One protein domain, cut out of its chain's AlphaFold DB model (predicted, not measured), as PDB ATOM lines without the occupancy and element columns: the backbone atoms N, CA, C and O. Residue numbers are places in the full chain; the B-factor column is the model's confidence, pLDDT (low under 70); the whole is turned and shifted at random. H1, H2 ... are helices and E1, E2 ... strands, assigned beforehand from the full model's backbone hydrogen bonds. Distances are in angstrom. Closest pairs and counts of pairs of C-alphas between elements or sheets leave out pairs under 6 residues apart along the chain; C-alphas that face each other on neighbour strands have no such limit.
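What this domain is: This is residues 2 to 84 of the 97 residues of an uncharacterized protein of Candidatus Sulfobium mesophilum (UniProt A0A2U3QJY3). There is little regular structure: a small hairpin of strands E1 and E2 and two very short helices, H1 and H2, sit together at one side, while residues 60 to 84 run off towards the other as a long loop. The printed part has 83 residues, with H1, E1, E2 and H2 in that order; the class is mixed, but named elements hold only 14 residues. It is only just compact, close to loose, with a radius of gyration of the C-alphas of 14.1 A and spans of 36 by 32 by 23 A.

How they stand to each other: H1, residues 7 to 10, touches H2, residues 37 to 40; their closest C-alphas, Cys 8 and Cys 38, are 4.3 A apart. E1, residues 17 to 19, and E2, residues 25 to 27, form an antiparallel hairpin, with N 18 and O 26 within hydrogen-bond range at 3.0 A. Both helices are too short for an O i to N i+4 pair; each has its one O i to N i+3 pair within range.

Where its parts are: H1 begins at C-alpha 7 (15.199, 19.063, 22.152). E1 measures 6.9 A and E2 6.6 A. H2 ends at C-alpha 40 (20.912, 14.284, 27.986).

The domain as a whole: The C-alphas farthest apart, Ala 51 and Ala 83, are 41.4 A apart. The printed part has no cut. Residues 78 to 84 have pLDDT under 70.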
ATOM      1  N   ALA A   2       5.867  17.327  27.034       87.06
ATOM      2  CA  ALA A   2       5.509  17.269  25.611       87.06
ATOM      3  C   ALA A   2       6.043  18.528  24.898       87.06
ATOM      4  O   ALA A   2       5.278  19.382  24.474       87.06
ATOM      5  N   CYS A   3       7.367  18.698  24.838       91.44
ATOM      6  CA  CYS A   3       7.979  19.902  24.263       91.44
ATOM      7  C   CYS A   3       7.576  20.114  22.787       91.44
ATOM      8  O   CYS A   3       7.442  19.139  22.042       91.44
ATOM      9  N   ASP A   4       7.435  21.375  22.373       91.44
ATOM     10  CA  ASP A   4       7.323  21.835  20.982       91.44
ATOM     11  C   ASP A   4       8.056  23.192  20.872       91.44
ATOM     12  O   ASP A   4       7.538  24.183  21.390       91.44
ATOM     13  N   PRO A   5       9.277  23.259  20.303       91.88
ATOM     14  CA  PRO A   5      10.039  22.166  19.691       91.88
ATOM     15  C   PRO A   5      10.668  21.217  20.728       91.88
ATOM     16  O   PRO A   5      11.057  21.632  21.819       91.88
ATOM     17  N   ALA A   6      10.808  19.929  20.395       95.69
ATOM     18  CA  ALA A   6      11.417  18.932  21.276       95.69
ATOM     19  C   ALA A   6      12.953  18.858  21.130       95.69
ATOM     20  O   ALA A   6      13.448  18.433  20.080       95.69
ATOM     21  N   PRO A   7      13.734  19.148  22.193       97.06
ATOM     22  CA  PRO A   7      15.199  19.063  22.152       97.06
ATOM     23  C   PRO A   7      15.734  17.671  21.805       97.06
ATOM     24  O   PRO A   7      16.733  17.541  21.104       97.06
ATOM     25  N   CYS A   8      15.045  16.609  22.231       97.06
ATOM     26  CA  CYS A   8      15.438  15.233  21.928       97.06
ATOM     27  C   CYS A   8      15.302  14.864  20.439       97.06
ATOM     28  O   CYS A   8      16.005  13.962  19.985       97.06
ATOM     29  N   VAL A   9      14.447  15.561  19.675       97.38
ATOM     30  CA  VAL A   9      14.373  15.417  18.211       97.38
ATOM     31  C   VAL A   9      15.616  16.028  17.573       97.38
ATOM     32  O   VAL A   9      16.259  15.370  16.764       97.38
ATOM     33  N   MET A  10      15.998  17.237  17.993       97.38
ATOM     34  CA  MET A  10      17.192  17.928  17.483       97.38
ATOM     35  C   MET A  10      18.491  17.205  17.856       97.38
ATOM     36  O   MET A  10      19.424  17.153  17.063       97.38
ATOM     37  N   ALA A  11      18.547  16.615  19.051       98.19
ATOM     38  CA  ALA A  11      19.727  15.910  19.541       98.19
ATOM     39  C   ALA A  11      19.910  14.503  18.946       98.19
ATOM     40  O   ALA A  11      20.962  13.898  19.147       98.19
ATOM     41  N   CYS A  12      18.902  13.929  18.277       98.19
ATOM     42  CA  CYS A  12      18.978  12.555  17.784       98.19
ATOM     43  C   CYS A  12      19.738  12.480  16.447       98.19
ATOM     44  O   CYS A  12      19.185  12.875  15.420       98.19
ATOM     45  N   PRO A  13      20.947  11.885  16.399       98.12
ATOM     46  CA  PRO A  13      21.756  11.874  15.178       98.12
ATOM     47  C   PRO A  13      21.205  10.948  14.083       98.12
ATOM     48  O   PRO A  13      21.580  11.078  12.925       98.12
ATOM     49  N   THR A  14      20.331   9.999  14.431       98.25
ATOM     50  CA  THR A  14      19.791   8.999  13.492       98.25
ATOM     51  C   THR A  14      18.359   9.281  13.047       98.25
ATOM     52  O   THR A  14      17.783   8.497  12.294       98.25
ATOM     53  N   GLY A  15      17.739  10.358  13.543       97.31
ATOM     54  CA  GLY A  15      16.329  10.649  13.268       97.31
ATOM     55  C   GLY A  15      15.353   9.627  13.872       97.31
ATOM     56  O   GLY A  15      14.231   9.470  13.384       97.31
ATOM     57  N   ALA A  16      15.754   8.914  14.932       98.06
ATOM     58  CA  ALA A  16      14.876   7.988  15.647       98.06
ATOM     59  C   ALA A  16      13.712   8.699  16.362       98.06
ATOM     60  O   ALA A  16      12.700   8.061  16.636       98.06
ATOM     61  N   TYR A  17      13.830   9.997  16.645       97.00
ATOM     62  CA  TYR A  17      12.775  10.813  17.245       97.00
ATOM     63  C   TYR A  17      12.145  11.743  16.208       97.00
ATOM     64  O   TYR A  17      12.850  12.359  15.414       97.00
ATOM     65  N   SER A  18      10.820  11.889  16.249       95.62
ATOM     66  CA  SER A  18      10.082  12.865  15.437       95.62
ATOM     67  C   SER A  18       9.052  13.615  16.278       95.62
ATOM     68  O   SER A  18       8.363  12.997  17.092       95.62
ATOM     69  N   GLN A  19       8.928  14.925  16.058       94.56
ATOM     70  CA  GLN A  19       7.968  15.801  16.738       94.56
ATOM     71  C   GLN A  19       6.519  15.368  16.451       94.56
ATOM     72  O   GLN A  19       6.157  15.140  15.296       94.56
ATOM     73  N   ARG A  20       5.680  15.275  17.490       90.94
ATOM     74  CA  ARG A  20       4.223  15.129  17.332       90.94
ATOM     75  C   ARG A  20       3.559  16.491  17.161       90.94
ATOM     76  O   ARG A  20       4.012  17.495  17.713       90.94
ATOM     77  N   LYS A  21       2.432  16.509  16.446       85.81
ATOM     78  CA  LYS A  21       1.522  17.661  16.432       85.81
ATOM     79  C   LYS A  21       0.974  17.868  17.850       85.81
ATOM     80  O   LYS A  21       0.501  16.909  18.445       85.81
ATOM     81  N   GLY A  22       1.061  19.092  18.373       82.44
ATOM     82  CA  GLY A  22       0.613  19.414  19.735       82.44
ATOM     83  C   GLY A  22       1.644  19.145  20.839       82.44
ATOM     84  O   GLY A  22       1.326  19.317  22.008       82.44
ATOM     85  N   GLY A  23       2.878  18.770  20.482       89.50
ATOM     86  CA  GLY A  23       3.967  18.553  21.435       89.50
ATOM     87  C   GLY A  23       4.270  17.083  21.715       89.50
ATOM     88  O   GLY A  23       3.471  16.183  21.461       89.50
ATOM     89  N   GLY A  24       5.477  16.827  22.218       92.12
ATOM     90  CA  GLY A  24       5.969  15.472  22.466       92.12
ATOM     91  C   GLY A  24       6.511  14.791  21.209       92.12
ATOM     92  O   GLY A  24       6.733  15.421  20.176       92.12
ATOM     93  N   VAL A  25       6.788  13.487  21.304       95.06
ATOM     94  CA  VAL A  25       7.590  12.773  20.296       95.06
ATOM     95  C   VAL A  25       7.064  11.377  19.961       95.06
ATOM     96  O   VAL A  25       6.369  10.729  20.745       95.06
ATOM     97  N   VAL A  26       7.396  10.898  18.765       94.62
ATOM     98  CA  VAL A  26       7.286   9.489  18.353       94.62
ATOM     99  C   VAL A  26       8.692   8.915  18.227       94.62
ATOM    100  O   VAL A  26       9.590   9.600  17.737       94.62
ATOM    101  N   VAL A  27       8.876   7.661  18.650       94.88
ATOM    102  CA  VAL A  27      10.168   6.964  18.600       94.88
ATOM    103  C   VAL A  27      10.131   5.824  17.587       94.88
ATOM    104  O   VAL A  27       9.352   4.880  17.712       94.88
ATOM    105  N   LYS A  28      11.025   5.878  16.601       95.94
ATOM    106  CA  LYS A  28      11.299   4.819  15.628       95.94
ATOM    107  C   LYS A  28      12.432   3.941  16.158       95.94
ATOM    108  O   LYS A  28      13.595   4.134  15.807       95.94
ATOM    109  N   LYS A  29      12.092   2.952  16.993       94.12
ATOM    110  CA  LYS A  29      13.072   2.085  17.684       94.12
ATOM    111  C   LYS A  29      14.110   1.445  16.752       94.12
ATOM    112  O   LYS A  29      15.272   1.355  17.118       94.12
ATOM    113  N   LYS A  30      13.718   1.087  15.522       96.75
ATOM    114  CA  LYS A  30      14.614   0.499  14.505       96.75
ATOM    115  C   LYS A  30      15.796   1.397  14.104       96.75
ATOM    116  O   LYS A  30      16.787   0.881  13.614       96.75
ATOM    117  N   LEU A  31      15.687   2.714  14.291       97.81
ATOM    118  CA  LEU A  31      16.753   3.682  13.991       97.81
ATOM    119  C   LEU A  31      17.581   4.046  15.232       97.81
ATOM    120  O   LEU A  31      18.534   4.820  15.143       97.81
ATOM    121  N   CYS A  32      17.195   3.563  16.416       97.69
ATOM    122  CA  CYS A  32      17.857   3.916  17.661       97.69
ATOM    123  C   CYS A  32      19.172   3.143  17.804       97.69
ATOM    124  O   CYS A  32      19.173   1.921  17.905       97.69
ATOM    125  N   ILE A  33      20.282   3.875  17.890       97.69
ATOM    126  CA  ILE A  33      21.622   3.323  18.159       97.69
ATOM    127  C   ILE A  33      22.000   3.371  19.645       97.69
ATOM    128  O   ILE A  33      23.161   3.190  19.992       97.69
ATOM    129  N   ARG A  34      21.036   3.669  20.529       97.44
ATOM    130  CA  ARG A  34      21.213   3.663  21.994       97.44
ATOM    131  C   ARG A  34      22.332   4.586  22.510       97.44
ATOM    132  O   ARG A  34      22.963   4.319  23.522       97.44
ATOM    133  N   CYS A  35      22.556   5.718  21.839       97.56
ATOM    134  CA  CYS A  35      23.617   6.674  22.187       97.56
ATOM    135  C   CYS A  35      23.303   7.581  23.394       97.56
ATOM    136  O   CYS A  35      24.174   8.310  23.862       97.56
ATOM    137  N   GLY A  36      22.051   7.605  23.865       97.31
ATOM    138  CA  GLY A  36      21.639   8.383  25.040       97.31
ATOM    139  C   GLY A  36      21.565   9.905  24.864       97.31
ATOM    140  O   GLY A  36      21.248  10.606  25.822       97.31
ATOM    141  N   ALA A  37      21.794  10.443  23.661       98.19
ATOM    142  CA  ALA A  37      21.731  11.889  23.408       98.19
ATOM    143  C   ALA A  37      20.352  12.502  23.726       98.19
ATOM    144  O   ALA A  37      20.265  13.610  24.243       98.19
ATOM    145  N   CYS A  38      19.272  11.755  23.473       97.88
ATOM    146  CA  CYS A  38      17.906  12.175  23.790       97.88
ATOM    147  C   CYS A  38      17.679  12.384  25.295       97.88
ATOM    148  O   CYS A  38      17.029  13.358  25.663       97.88
ATOM    149  N   ALA A  39      18.233  11.508  26.142       97.69
ATOM    150  CA  ALA A  39      18.146  11.620  27.593       97.69
ATOM    151  C   ALA A  39      18.870  12.878  28.085       97.69
ATOM    152  O   ALA A  39      18.265  13.704  28.755       97.69
ATOM    153  N   LYS A  40      20.115  13.093  27.635       97.94
ATOM    154  CA  LYS A  40      20.912  14.284  27.986       97.94
ATOM    155  C   LYS A  40      20.275  15.601  27.536       97.94
ATOM    156  O   LYS A  40      20.461  16.623  28.181       97.94
ATOM    157  N   ALA A  41      19.566  15.589  26.410       97.62
ATOM    158  CA  ALA A  41      18.906  16.775  25.877       97.62
ATOM    159  C   ALA A  41      17.569  17.090  26.565       97.62
ATOM    160  O   ALA A  41      16.987  18.139  26.296       97.62
ATOM    161  N   CYS A  42      17.028  16.185  27.386       96.94
ATOM    162  CA  CYS A  42      15.724  16.381  27.996       96.94
ATOM    163  C   CYS A  42      15.818  17.385  29.159       96.94
ATOM    164  O   CYS A  42      16.432  17.065  30.168       96.94
ATOM    165  N   PRO A  43      15.170  18.562  29.085       95.44
ATOM    166  CA  PRO A  43      15.300  19.593  30.123       95.44
ATOM    167  C   PRO A  43      14.556  19.262  31.425       95.44
ATOM    168  O   PRO A  43      14.614  20.027  32.378       95.44
ATOM    169  N   VAL A  44      13.788  18.171  31.433       95.56
ATOM    170  CA  VAL A  44      12.922  17.753  32.546       95.56
ATOM    171  C   VAL A  44      13.142  16.285  32.916       95.56
ATOM    172  O   VAL A  44      12.257  15.672  33.505       95.56
ATOM    173  N   ASP A  45      14.258  15.691  32.475       95.38
ATOM    174  CA  ASP A  45      14.648  14.303  32.778       95.38
ATOM    175  C   ASP A  45      13.557  13.249  32.497       95.38
ATOM    176  O   ASP A  45      13.477  12.185  33.104       95.38
ATOM    177  N   ALA A  46      12.707  13.532  31.510       95.69
ATOM    178  CA  ALA A  46      11.566  12.705  31.126       95.69
ATOM    179  C   ALA A  46      11.931  11.489  30.253       95.69
ATOM    180  O   ALA A  46      11.044  10.717  29.875       95.69
ATOM    181  N   ILE A  47      13.204  11.345  29.879       96.31
ATOM    182  CA  ILE A  47      13.713  10.245  29.057       96.31
ATOM    183  C   ILE A  47      14.786   9.516  29.858       96.31
ATOM    184  O   ILE A  47      15.842  10.082  30.125       96.31
ATOM    185  N   TYR A  48      14.536   8.250  30.182       94.81
ATOM    186  CA  TYR A  48      15.500   7.384  30.861       94.81
ATOM    187  C   TYR A  48      15.923   6.230  29.956       94.81
ATOM    188  O   TYR A  48      15.184   5.837  29.056       94.81
ATOM    189  N   LEU A  49      17.124   5.702  30.175       96.06
ATOM    190  CA  LEU A  49      17.629   4.528  29.467       96.06
ATOM    191  C   LEU A  49      17.536   3.317  30.392       96.06
ATOM    192  O   LEU A  49      17.874   3.421  31.571       96.06
ATOM    193  N   ASP A  50      17.088   2.185  29.865       95.31
ATOM    194  CA  ASP A  50      17.147   0.919  30.592       95.31
ATOM    195  C   ASP A  50      18.571   0.325  30.608       95.31
ATOM    196  O   ASP A  50      19.516   0.884  30.042       95.31
ATOM    197  N   ALA A  51      18.729  -0.847  31.230       96.12
ATOM    198  CA  ALA A  51      20.014  -1.548  31.320       96.12
ATOM    199  C   ALA A  51      20.622  -1.922  29.951       96.12
ATOM    200  O   ALA A  51      21.822  -2.169  29.856       96.12
ATOM    201  N   THR A  52      19.816  -1.969  28.888       95.12
ATOM    202  CA  THR A  52      20.264  -2.270  27.522       95.12
ATOM    203  C   THR A  52      20.573  -1.012  26.706       95.12
ATOM    204  O   THR A  52      21.028  -1.129  25.563       95.12
ATOM    205  N   GLY A  53      20.332   0.175  27.276       94.56
ATOM    206  CA  GLY A  53      20.426   1.471  26.610       94.56
ATOM    207  C   GLY A  53      19.177   1.842  25.802       94.56
ATOM    208  O   GLY A  53      19.223   2.800  25.024       94.56
ATOM    209  N   GLU A  54      18.077   1.094  25.929       95.00
ATOM    210  CA  GLU A  54      16.826   1.418  25.250       95.00
ATOM    211  C   GLU A  54      16.139   2.601  25.952       95.00
ATOM    212  O   GLU A  54      15.933   2.566  27.167       95.00
ATOM    213  N   PRO A  55      15.790   3.673  25.216       95.75
ATOM    214  CA  PRO A  55      15.158   4.828  25.821       95.75
ATOM    215  C   PRO A  55      13.673   4.587  26.079       95.75
ATOM    216  O   PRO A  55      12.908   4.236  25.174       95.75
ATOM    217  N   PHE A  56      13.247   4.897  27.294       94.88
ATOM    218  CA  PHE A  56      11.852   5.037  27.660       94.88
ATOM    219  C   PHE A  56      11.453   6.510  27.656       94.88
ATOM    220  O   PHE A  56      12.148   7.375  28.186       94.88
ATOM    221  N   VAL A  57      10.303   6.799  27.056       93.81
ATOM    222  CA  VAL A  57       9.722   8.140  26.972       93.81
ATOM    223  C   VAL A  57       8.202   8.016  26.966       93.81
ATOM    224  O   VAL A  57       7.657   7.040  26.447       93.81
ATOM    225  N   CYS A  58       7.499   9.006  27.520       92.81
ATOM    226  CA  CYS A  58       6.042   9.064  27.433       92.81
ATOM    227  C   CYS A  58       5.583   9.066  25.962       92.81
ATOM    228  O   CYS A  58       6.003   9.905  25.166       92.81
ATOM    229  N   ILE A  59       4.685   8.141  25.610       91.38
ATOM    230  CA  ILE A  59       4.091   8.031  24.266       91.38
ATOM    231  C   ILE A  59       2.696   8.662  24.172       91.38
ATOM    232  O   ILE A  59       1.998   8.441  23.180       91.38
ATOM    233  N   HIS A  60       2.292   9.421  25.195       90.25
ATOM    234  CA  HIS A  60       0.974  10.052  25.295       90.25
ATOM    235  C   HIS A  60      -0.203   9.055  25.229       90.25
ATOM    236  O   HIS A  60      -1.267   9.373  24.717       90.25
ATOM    237  N   CYS A  61      -0.036   7.834  25.755       91.31
ATOM    238  CA  CYS A  61      -1.082   6.800  25.713       91.31
ATOM    239  C   CYS A  61      -2.204   6.976  26.743       91.31
ATOM    240  O   CYS A  61      -3.169   6.223  26.703       91.31
ATOM    241  N   GLY A  62      -2.051   7.882  27.709       92.12
ATOM    242  CA  GLY A  62      -3.134   8.222  28.631       92.12
ATOM    243  C   GLY A  62      -3.404   7.296  29.780       92.12
ATOM    244  O   GLY A  62      -4.204   7.626  30.643       92.12
ATOM    245  N   ARG A  63      -2.718   6.160  29.845       94.62
ATOM    246  CA  ARG A  63      -3.006   5.132  30.846       94.62
ATOM    247  C   ARG A  63      -2.864   5.615  32.293       94.62
ATOM    248  O   ARG A  63      -3.442   5.006  33.181       94.62
ATOM    249  N   CYS A  64      -2.121   6.696  32.525       94.62
ATOM    250  CA  CYS A  64      -2.001   7.334  33.830       94.62
ATOM    251  C   CYS A  64      -3.286   8.034  34.301       94.62
ATOM    252  O   CYS A  64      -3.524   8.042  35.502       94.62
ATOM    253  N   VAL A  65      -4.108   8.577  33.395       96.06
ATOM    254  CA  VAL A  65      -5.330   9.327  33.736       96.06
ATOM    255  C   VAL A  65      -6.335   8.456  34.496       96.06
ATOM    256  O   VAL A  65      -6.560   8.730  35.670       96.06
ATOM    257  N   PRO A  66      -6.855   7.342  33.938       96.25
ATOM    258  CA  PRO A  66      -7.834   6.517  34.650       96.25
ATOM    259  C   PRO A  66      -7.232   5.748  35.834       96.25
ATOM    260  O   PRO A  66      -7.962   5.130  36.599       96.25
ATOM    261  N   TYR A  67      -5.902   5.720  35.961       96.81
ATOM    262  CA  TYR A  67      -5.212   5.017  37.040       96.81
ATOM    263  C   TYR A  67      -4.930   5.919  38.245       96.81
ATOM    264  O   TYR A  67      -4.573   5.415  39.307       96.81
ATOM    265  N   CYS A  68      -5.055   7.241  38.097       97.12
ATOM    266  CA  CYS A  68      -4.822   8.174  39.186       97.12
ATOM    267  C   CYS A  68      -6.037   8.178  40.133       97.12
ATOM    268  O   CYS A  68      -7.092   8.681  39.753       97.12
ATOM    269  N   PRO A  69      -5.920   7.686  41.381       96.94
ATOM    270  CA  PRO A  69      -7.050   7.648  42.317       96.94
ATOM    271  C   PRO A  69      -7.421   9.032  42.870       96.94
ATOM    272  O   PRO A  69      -8.426   9.175  43.558       96.94
ATOM    273  N   HIS A  70      -6.585  10.037  42.608       98.12
ATOM    274  CA  HIS A  70      -6.747  11.413  43.068       98.12
ATOM    275  C   HIS A  70      -7.177  12.365  41.951       98.12
ATOM    276  O   HIS A  70      -7.223  13.568  42.182       98.12
ATOM    277  N   ASP A  71      -7.428  11.838  40.749       94.81
ATOM    278  CA  ASP A  71      -7.900  12.610  39.596       94.81
ATOM    279  C   ASP A  71      -7.014  13.829  39.261       94.81
ATOM    280  O   ASP A  71      -7.473  14.889  38.852       94.81
ATOM    281  N   CYS A  72      -5.697  13.706  39.472       97.00
ATOM    282  CA  CYS A  72      -4.756  14.818  39.291       97.00
ATOM    283  C   CYS A  72      -4.351  15.058  37.828       97.00
ATOM    284  O   CYS A  72      -3.552  15.953  37.557       97.00
ATOM    285  N   LEU A  73      -4.783  14.201  36.902       94.06
ATOM    286  CA  LEU A  73      -4.299  14.174  35.526       94.06
ATOM    287  C   LEU A  73      -5.474  14.184  34.563       94.06
ATOM    288  O   LEU A  73      -6.362  13.348  34.665       94.06
ATOM    289  N   GLU A  74      -5.390  15.033  33.548       91.31
ATOM    290  CA  GLU A  74      -6.316  15.047  32.422       91.31
ATOM    291  C   GLU A  74      -5.542  14.860  31.112       91.31
ATOM    292  O   GLU A  74      -4.401  15.316  30.961       91.31
ATOM    293  N   GLN A  75      -6.159  14.175  30.150       88.88
ATOM    294  CA  GLN A  75      -5.661  14.109  28.784       88.88
ATOM    295  C   GLN A  75      -6.521  14.953  27.856       88.88
ATOM    296  O   GLN A  75      -7.661  14.606  27.567       88.88
ATOM    297  N   VAL A  76      -5.915  16.013  27.329       83.38
ATOM    298  CA  VAL A  76      -6.537  16.902  26.351       83.38
ATOM    299  C   VAL A  76      -5.877  16.730  24.985       83.38
ATOM    300  O   VAL A  76      -4.650  16.708  24.858       83.38
ATOM    301  N   GLU A  77      -6.693  16.615  23.940       73.00
ATOM    302  CA  GLU A  77      -6.218  16.590  22.557       73.00
ATOM    303  C   GLU A  77      -5.955  18.026  22.091       73.00
ATOM    304  O   GLU A  77      -6.868  18.767  21.725       73.00
ATOM    305  N   PHE A  78      -4.687  18.445  22.113       64.81
ATOM    306  CA  PHE A  78      -4.308  19.786  21.675       64.81
ATOM    307  C   PHE A  78      -4.118  19.826  20.154       64.81
ATOM    308  O   PHE A  78      -3.036  19.567  19.617       64.81
ATOM    309  N   SER A  79      -5.177  20.182  19.429       59.78
ATOM    310  CA  SER A  79      -5.065  20.524  18.015       59.78
ATOM    311  C   SER A  79      -4.905  22.037  17.877       59.78
ATOM    312  O   SER A  79      -5.788  22.803  18.243       59.78
ATOM    313  N   ARG A  80      -3.753  22.491  17.355       52.28
ATOM    314  CA  ARG A  80      -3.555  23.903  16.982       52.28
ATOM    315  C   ARG A  80      -4.755  24.362  16.137       52.28
ATOM    316  O   ARG A  80      -4.895  23.887  15.010       52.28
ATOM    317  N   GLY A  81      -5.588  25.243  16.694       56.44
ATOM    318  CA  GLY A  81      -6.765  25.817  16.032       56.44
ATOM    319  C   GLY A  81      -8.134  25.241  16.420       56.44
ATOM    320  O   GLY A  81      -9.125  25.742  15.900       56.44
ATOM    321  N   ALA A  82      -8.234  24.256  17.319       45.34
ATOM    322  CA  ALA A  82      -9.517  23.875  17.915       45.34
ATOM    323  C   ALA A  82      -9.442  23.954  19.444       45.34
ATOM    324  O   ALA A  82      -8.439  23.569  20.047       45.34
ATOM    325  N   ALA A  83     -10.501  24.485  20.055       48.38
ATOM    326  CA  ALA A  83     -10.647  24.542  21.505       48.38
ATOM    327  C   ALA A  83     -10.546  23.126  22.117       48.38
ATOM    328  O   ALA A  83     -10.975  22.161  21.474       48.38
ATOM    329  N   PRO A  84      -9.991  22.979  23.335       49.84
ATOM    330  CA  PRO A  84      -9.946  21.688  24.015       49.84
ATOM    331  C   PRO A  84     -11.374  21.158  24.204       49.84
ATOM    332  O   PRO A  84     -12.236  21.841  24.754       49.84
TER     333      PRO A  84